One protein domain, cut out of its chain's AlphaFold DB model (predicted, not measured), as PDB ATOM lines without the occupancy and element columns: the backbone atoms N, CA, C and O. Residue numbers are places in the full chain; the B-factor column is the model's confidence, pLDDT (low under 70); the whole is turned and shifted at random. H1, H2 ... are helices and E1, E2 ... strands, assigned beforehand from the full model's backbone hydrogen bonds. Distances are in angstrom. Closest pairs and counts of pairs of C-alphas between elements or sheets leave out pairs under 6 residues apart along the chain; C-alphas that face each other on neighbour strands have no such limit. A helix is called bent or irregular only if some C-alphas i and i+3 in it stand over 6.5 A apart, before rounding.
ATOM      1  N   PRO A  10      43.147  47.846  47.997       94.12
ATOM      2  CA  PRO A  10      43.821  47.811  49.286       94.12
ATOM      3  C   PRO A  10      45.333  47.897  49.085       94.12
ATOM      4  O   PRO A  10      45.881  47.347  48.127       94.12
ATOM      5  N   LEU A  11      46.003  48.611  49.981       92.81
ATOM      6  CA  LEU A  11      47.454  48.694  50.010       92.81
ATOM      7  C   LEU A  11      48.017  47.558  50.858       92.81
ATOM      8  O   LEU A  11      47.563  47.341  51.979       92.81
ATOM      9  N   ASP A  12      49.067  46.903  50.362       93.44
ATOM     10  CA  ASP A  12      49.806  45.896  51.136       93.44
ATOM     11  C   ASP A  12      50.426  46.505  52.402       93.44
ATOM     12  O   ASP A  12      50.533  45.858  53.443       93.44
ATOM     13  N   GLN A  13      50.826  47.776  52.310       94.38
ATOM     14  CA  GLN A  13      51.330  48.569  53.421       94.38
ATOM     15  C   GLN A  13      50.550  49.886  53.512       94.38
ATOM     16  O   GLN A  13      50.580  50.674  52.561       94.38
ATOM     17  N   PRO A  14      49.865  50.154  54.641       93.00
ATOM     18  CA  PRO A  14      49.180  51.421  54.848       93.00
ATOM     19  C   PRO A  14      50.146  52.606  54.812       93.00
ATOM     20  O   PRO A  14      51.265  52.535  55.321       93.00
ATOM     21  N   ILE A  15      49.687  53.728  54.263       91.69
ATOM     22  CA  ILE A  15      50.456  54.974  54.221       91.69
ATOM     23  C   ILE A  15      49.963  55.887  55.342       91.69
ATOM     24  O   ILE A  15      48.794  56.273  55.364       91.69
ATOM     25  N   VAL A  16      50.859  56.267  56.255       92.88
ATOM     26  CA  VAL A  16      50.564  57.222  57.332       92.88
ATOM     27  C   VAL A  16      50.976  58.623  56.890       92.88
ATOM     28  O   VAL A  16      52.137  58.869  56.561       92.88
ATOM     29  N   ARG A  17      50.022  59.554  56.882       88.56
ATOM     30  CA  ARG A  17      50.231  60.957  56.523       88.56
ATOM     31  C   ARG A  17      49.634  61.858  57.602       88.56
ATOM     32  O   ARG A  17      48.449  62.180  57.575       88.56
ATOM     33  N   GLY A  18      50.473  62.267  58.552       91.06
ATOM     34  CA  GLY A  18      50.013  62.982  59.742       91.06
ATOM     35  C   GLY A  18      49.057  62.102  60.548       91.06
ATOM     36  O   GLY A  18      49.412  60.986  60.913       91.06
ATOM     37  N   GLU A  19      47.840  62.586  60.775       92.56
ATOM     38  CA  GLU A  19      46.784  61.848  61.488       92.56
ATOM     39  C   GLU A  19      46.010  60.872  60.585       92.56
ATOM     40  O   GLU A  19      45.239  60.044  61.069       92.56
ATOM     41  N   GLN A  20      46.199  60.946  59.262       90.62
ATOM     42  CA  GLN A  20      45.485  60.101  58.314       90.62
ATOM     43  C   GLN A  20      46.251  58.801  58.053       90.62
ATOM     44  O   GLN A  20      47.411  58.820  57.646       90.62
ATOM     45  N   THR A  21      45.568  57.666  58.204       94.06
ATOM     46  CA  THR A  21      46.052  56.362  57.732       94.06
ATOM     47  C   THR A  21      45.290  55.977  56.471       94.06
ATOM     48  O   THR A  21      44.066  55.864  56.487       94.06
ATOM     49  N   ILE A  22      46.009  55.809  55.365       93.81
ATOM     50  CA  ILE A  22      45.459  55.420  54.066       93.81
ATOM     51  C   ILE A  22      45.688  53.920  53.901       93.81
ATOM     52  O   ILE A  22      46.824  53.479  53.750       93.81
ATOM     53  N   THR A  23      44.609  53.145  53.940       95.62
ATOM     54  CA  THR A  23      44.625  51.683  53.761       95.62
ATOM     55  C   THR A  23      44.283  51.261  52.339       95.62
ATOM     56  O   THR A  23      44.621  50.159  51.925       95.62
ATOM     57  N   ASP A  24      43.643  52.145  51.576       94.12
ATOM     58  CA  ASP A  24      43.126  51.852  50.249       94.12
ATOM     59  C   ASP A  24      43.266  53.065  49.325       94.12
ATOM     60  O   ASP A  24      43.141  54.216  49.758       94.12
ATOM     61  N   LEU A  25      43.451  52.806  48.032       92.44
ATOM     62  CA  LEU A  25      43.474  53.814  46.977       92.44
ATOM     63  C   LEU A  25      42.425  53.523  45.907       92.44
ATOM     64  O   LEU A  25      42.157  52.384  45.541       92.44
ATOM     65  N   LYS A  26      41.865  54.584  45.337       93.69
ATOM     66  CA  LYS A  26      41.049  54.531  44.122       93.69
ATOM     67  C   LYS A  26      41.750  55.317  43.037       93.69
ATOM     68  O   LYS A  26      42.255  56.404  43.302       93.69
ATOM     69  N   VAL A  27      41.735  54.816  41.810       92.75
ATOM     70  CA  VAL A  27      42.302  55.501  40.643       92.75
ATOM     71  C   VAL A  27      41.225  55.727  39.598       92.75
ATOM     72  O   VAL A  27      40.278  54.956  39.491       92.75
ATOM     73  N   ARG A  28      41.343  56.782  38.800       91.88
ATOM     74  CA  ARG A  28      40.440  57.023  37.664       91.88
ATOM     75  C   ARG A  28      41.215  57.169  36.368       91.88
ATOM     76  O   ARG A  28      42.400  57.493  36.370       91.88
ATOM     77  N   LYS A  29      40.519  57.016  35.242       90.38
ATOM     78  CA  LYS A  29      41.104  57.297  33.929       90.38
ATOM     79  C   LYS A  29      41.533  58.777  33.845       90.38
ATOM     80  O   LYS A  29      40.721  59.653  34.175       90.38
ATOM     81  N   PRO A  30      42.775  59.073  33.420       90.62
ATOM     82  CA  PRO A  30      43.236  60.447  33.249       90.62
ATOM     83  C   PRO A  30      42.523  61.129  32.075       90.62
ATOM     84  O   PRO A  30      42.228  60.494  31.061       90.62
ATOM     85  N   GLY A  31      42.253  62.428  32.217       89.94
ATOM     86  CA  GLY A  31      41.845  63.303  31.123       89.94
ATOM     87  C   GLY A  31      43.040  64.062  30.544       89.94
ATOM     88  O   GLY A  31      44.191  63.856  30.932       89.94
ATOM     89  N   ALA A  32      42.772  64.974  29.606       88.44
ATOM     90  CA  ALA A  32      43.826  65.749  28.945       88.44
ATOM     91  C   ALA A  32      44.608  66.655  29.918       88.44
ATOM     92  O   ALA A  32      45.811  66.847  29.752       88.44
ATOM     93  N   GLY A  33      43.946  67.196  30.947       90.75
ATOM     94  CA  GLY A  33      44.581  68.082  31.925       90.75
ATOM     95  C   GLY A  33      45.605  67.361  32.801       90.75
ATOM     96  O   GLY A  33      46.691  67.881  33.045       90.75
ATOM     97  N   GLU A  34      45.296  66.139  33.236       91.75
ATOM     98  CA  GLU A  34      46.172  65.353  34.106       91.75
ATOM     99  C   GLU A  34      47.392  64.792  33.370       91.75
ATOM    100  O   GLU A  34      48.422  64.556  34.001       91.75
ATOM    101  N   LEU A  35      47.315  64.641  32.045       94.12
ATOM    102  CA  LEU A  35      48.429  64.220  31.187       94.12
ATOM    103  C   LEU A  35      49.365  65.373  30.792       94.12
ATOM    104  O   LEU A  35      50.358  65.156  30.102       94.12
ATOM    105  N   ARG A  36      49.078  66.611  31.213       93.25
ATOM    106  CA  ARG A  36      49.894  67.774  30.855       93.25
ATOM    107  C   ARG A  36      51.349  67.577  31.291       93.25
ATOM    108  O   ARG A  36      51.623  67.319  32.466       93.25
ATOM    109  N   GLY A  37      52.261  67.755  30.334       93.69
ATOM    110  CA  GLY A  37      53.705  67.621  30.537       93.69
ATOM    111  C   GLY A  37      54.223  66.181  30.523       93.69
ATOM    112  O   GLY A  37      55.409  65.986  30.753       93.69
ATOM    113  N   LEU A  38      53.368  65.191  30.249       95.62
ATOM    114  CA  LEU A  38      53.751  63.785  30.134       95.62
ATOM    115  C   LEU A  38      53.668  63.338  28.675       95.62
ATOM    116  O   LEU A  38      52.732  63.700  27.958       95.62
ATOM    117  N   LYS A  39      54.623  62.516  28.235       95.38
ATOM    118  CA  LYS A  39      54.476  61.791  26.973       95.38
ATOM    119  C   LYS A  39      53.577  60.587  27.212       95.38
ATOM    120  O   LYS A  39      53.773  59.828  28.158       95.38
ATOM    121  N   LEU A  40      52.600  60.392  26.330       93.00
ATOM    122  CA  LEU A  40      51.674  59.266  26.445       93.00
ATOM    123  C   LEU A  40      52.403  57.918  26.341       93.00
ATOM    124  O   LEU A  40      52.031  56.975  27.029       93.00
ATOM    125  N   THR A  41      53.452  57.843  25.521       95.69
ATOM    126  CA  THR A  41      54.297  56.650  25.371       95.69
ATOM    127  C   THR A  41      54.896  56.199  26.694       95.69
ATOM    128  O   THR A  41      54.846  55.015  26.999       95.69
ATOM    129  N   ASP A  42      55.381  57.141  27.501       96.62
ATOM    130  CA  ASP A  42      56.069  56.847  28.758       96.62
ATOM    131  C   ASP A  42      55.066  56.287  29.779       96.62
ATOM    132  O   ASP A  42      55.339  55.313  30.473       96.62
ATOM    133  N   VAL A  43      53.838  56.820  29.792       93.69
ATOM    134  CA  VAL A  43      52.737  56.280  30.606       93.69
ATOM    135  C   VAL A  43      52.337  54.873  30.147       93.69
ATOM    136  O   VAL A  43      52.122  53.998  30.982       93.69
ATOM    137  N   LEU A  44      52.247  54.635  28.834       92.44
ATOM    138  CA  LEU A  44      51.911  53.318  28.270       92.44
ATOM    139  C   LEU A  44      52.995  52.268  28.542       92.44
ATOM    140  O   LEU A  44      52.680  51.089  28.679       92.44
ATOM    141  N   GLN A  45      54.251  52.699  28.633       96.06
ATOM    142  CA  GLN A  45      55.397  51.863  28.988       96.06
ATOM    143  C   GLN A  45      55.575  51.700  30.502       96.06
ATOM    144  O   GLN A  45      56.517  51.038  30.926       96.06
ATOM    145  N   LEU A  46      54.668  52.270  31.307       94.44
ATOM    146  CA  LEU A  46      54.724  52.247  32.769       94.44
ATOM    147  C   LEU A  46      56.036  52.831  33.318       94.44
ATOM    148  O   LEU A  46      56.559  52.359  34.327       94.44
ATOM    149  N   ASP A  47      56.556  53.875  32.667       97.44
ATOM    150  CA  ASP A  47      57.741  54.583  33.140       97.44
ATOM    151  C   ASP A  47      57.516  55.136  34.554       97.44
ATOM    152  O   ASP A  47      56.507  55.788  34.848       97.44
ATOM    153  N   VAL A  48      58.483  54.894  35.438       96.44
ATOM    154  CA  VAL A  48      58.380  55.230  36.863       96.44
ATOM    155  C   VAL A  48      58.219  56.736  37.074       96.44
ATOM    156  O   VAL A  48      57.417  57.156  37.907       96.44
ATOM    157  N   THR A  49      58.928  57.563  36.303       96.50
ATOM    158  CA  THR A  49      58.877  59.027  36.433       96.50
ATOM    159  C   THR A  49      57.527  59.564  35.969       96.50
ATOM    160  O   THR A  49      56.920  60.425  36.622       96.50
ATOM    161  N   ALA A  50      57.017  59.023  34.861       96.62
ATOM    162  CA  ALA A  50      55.702  59.372  34.343       96.62
ATOM    163  C   ALA A  50      54.585  58.972  35.322       96.62
ATOM    164  O   ALA A  50      53.704  59.784  35.620       96.62
ATOM    165  N   LEU A  51      54.644  57.757  35.877       94.94
ATOM    166  CA  LEU A  51      53.669  57.263  36.850       94.94
ATOM    167  C   LEU A  51      53.728  58.027  38.176       94.94
ATOM    168  O   LEU A  51      52.679  58.420  38.680       94.94
ATOM    169  N   ALA A  52      54.920  58.319  38.705       94.69
ATOM    170  CA  ALA A  52      55.085  59.120  39.920       94.69
ATOM    171  C   ALA A  52      54.460  60.518  39.780       94.69
ATOM    172  O   ALA A  52      53.901  61.064  40.729       94.69
ATOM    173  N   THR A  53      54.498  61.077  38.570       94.94
ATOM    174  CA  THR A  53      53.873  62.366  38.262       94.94
ATOM    175  C   THR A  53      52.356  62.251  38.074       94.94
ATOM    176  O   THR A  53      51.611  63.157  38.459       94.94
ATOM    177  N   LEU A  54      51.879  61.165  37.454       94.94
ATOM    178  CA  LEU A  54      50.475  60.985  37.085       94.94
ATOM    179  C   LEU A  54      49.607  60.484  38.241       94.94
ATOM    180  O   LEU A  54      48.501  60.994  38.423       94.94
ATOM    181  N   LEU A  55      50.081  59.501  39.011       92.62
ATOM    182  CA  LEU A  55      49.298  58.820  40.044       92.62
ATOM    183  C   LEU A  55      48.674  59.798  41.053       92.62
ATOM    184  O   LEU A  55      47.449  59.760  41.173       92.62
ATOM    185  N   PRO A  56      49.401  60.770  41.651       92.00
ATOM    186  CA  PRO A  56      48.806  61.742  42.580       92.00
ATOM    187  C   PRO A  56      47.698  62.614  41.958       92.00
ATOM    188  O   PRO A  56      46.865  63.203  42.652       92.00
ATOM    189  N   ARG A  57      47.671  62.738  40.622       93.56
ATOM    190  CA  ARG A  57      46.655  63.527  39.907       93.56
ATOM    191  C   ARG A  57      45.333  62.773  39.790       93.56
ATOM    192  O   ARG A  57      44.279  63.421  39.806       93.56
ATOM    193  N   ILE A  58      45.391  61.444  39.677       93.31
ATOM    194  CA  ILE A  58      44.248  60.562  39.394       93.31
ATOM    195  C   ILE A  58      43.880  59.610  40.538       93.31
ATOM    196  O   ILE A  58      42.875  58.908  40.414       93.31
ATOM    197  N   SER A  59      44.654  59.576  41.623       93.25
ATOM    198  CA  SER A  59      44.372  58.770  42.809       93.25
ATOM    199  C   SER A  59      43.556  59.526  43.860       93.25
ATOM    200  O   SER A  59      43.551  60.758  43.916       93.25
ATOM    201  N   SER A  60      42.858  58.769  44.700       90.44
ATOM    202  CA  SER A  60      42.149  59.248  45.885       90.44
ATOM    203  C   SER A  60      42.292  58.229  47.027       90.44
ATOM    204  O   SER A  60      42.134  57.037  46.747       90.44
ATOM    205  N   PRO A  61      42.533  58.648  48.285       87.06
ATOM    206  CA  PRO A  61      42.753  60.032  48.729       87.06
ATOM    207  C   PRO A  61      44.022  60.661  48.131       87.06
ATOM    208  O   PRO A  61      44.958  59.952  47.758       87.06
TER     209      PRO A  61
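What this domain is: This is residues 10 to 61 of the 62 residues of the protein "Phage-related tail protein" of Xanthomonas bromi (UniProt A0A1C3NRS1). A bent two-stranded hairpin, E1 and E2, makes one end of an elongated model, and the small helix H1 lies at the other end, with the longer helix H2 running back from there toward the far end of E2. A long loop, residues 28 to 39, leads from the hairpin to H1, and after H2 the last stretch returns to E2, where residues 59 to 60 pair with residues 26 to 27. The printed part has 52 residues, with two named strands and then two named helices, in the order E1, E2, H1, H2; the sheet has the order E1 - E2 and is antiparallel, and the class is mixed, helices and strands. The whole is loose, with a radius of gyration of the C-alphas of 12.6 A, and spans 35 by 19 by 17 A.

Where its parts are: E1 is residues 10 to 17, 16.3 A from first to last C-alpha, and begins with C-alpha 10 at (43.821, 47.811, 49.286). It bends by 86 degrees at residue 13. E2 is residues 20 to 27, 18.5 A long, and bends by 74 degrees at residue 23. H1 is residues 40 to 44, 6.2 A long, with C-alpha 40 at (51.674, 59.266, 26.445). H2 is residues 48 to 58, 15.3 A long, and ends with C-alpha 58 at (44.248, 60.562, 39.394). H2 is irregular, but only just: C-alphas 53 and 56 are 6.7 A apart.

How they stand to each other: E1 and E2 form a hairpin of antiparallel neighbours, with 130 degrees between their directions. N 15 and O 22 are within hydrogen-bond range at 2.9 A, and so are N 11 and O 23 at 2.8 A. C-alphas 10 and 24, 4.2 A apart, face each other. The closest C-alphas of E2 and H2 are those of Val 27 and Ile 58, 5.6 A apart. H1 and H2 only just touch, and only at the corner by their link, with 3 pairs of C-alphas within 8 A; the closest are those of Val 43 and Ala 50, 5.7 A apart. E1 is apart from H1 and from H2. In H1 every O i to N i+4 pair is within hydrogen-bond range, and in H2 5 of 7 are.

The domain as a whole: The two C-alphas farthest apart are those of Glu 19 and Thr 41, 37.3 A. The printed part has no cut. The links E1 to E2 and H1 to H2 are tight, and the link E2 to H1, with 12 residues, is long. The mean pLDDT of the printed part is 93.2, and no printed residue is under 70.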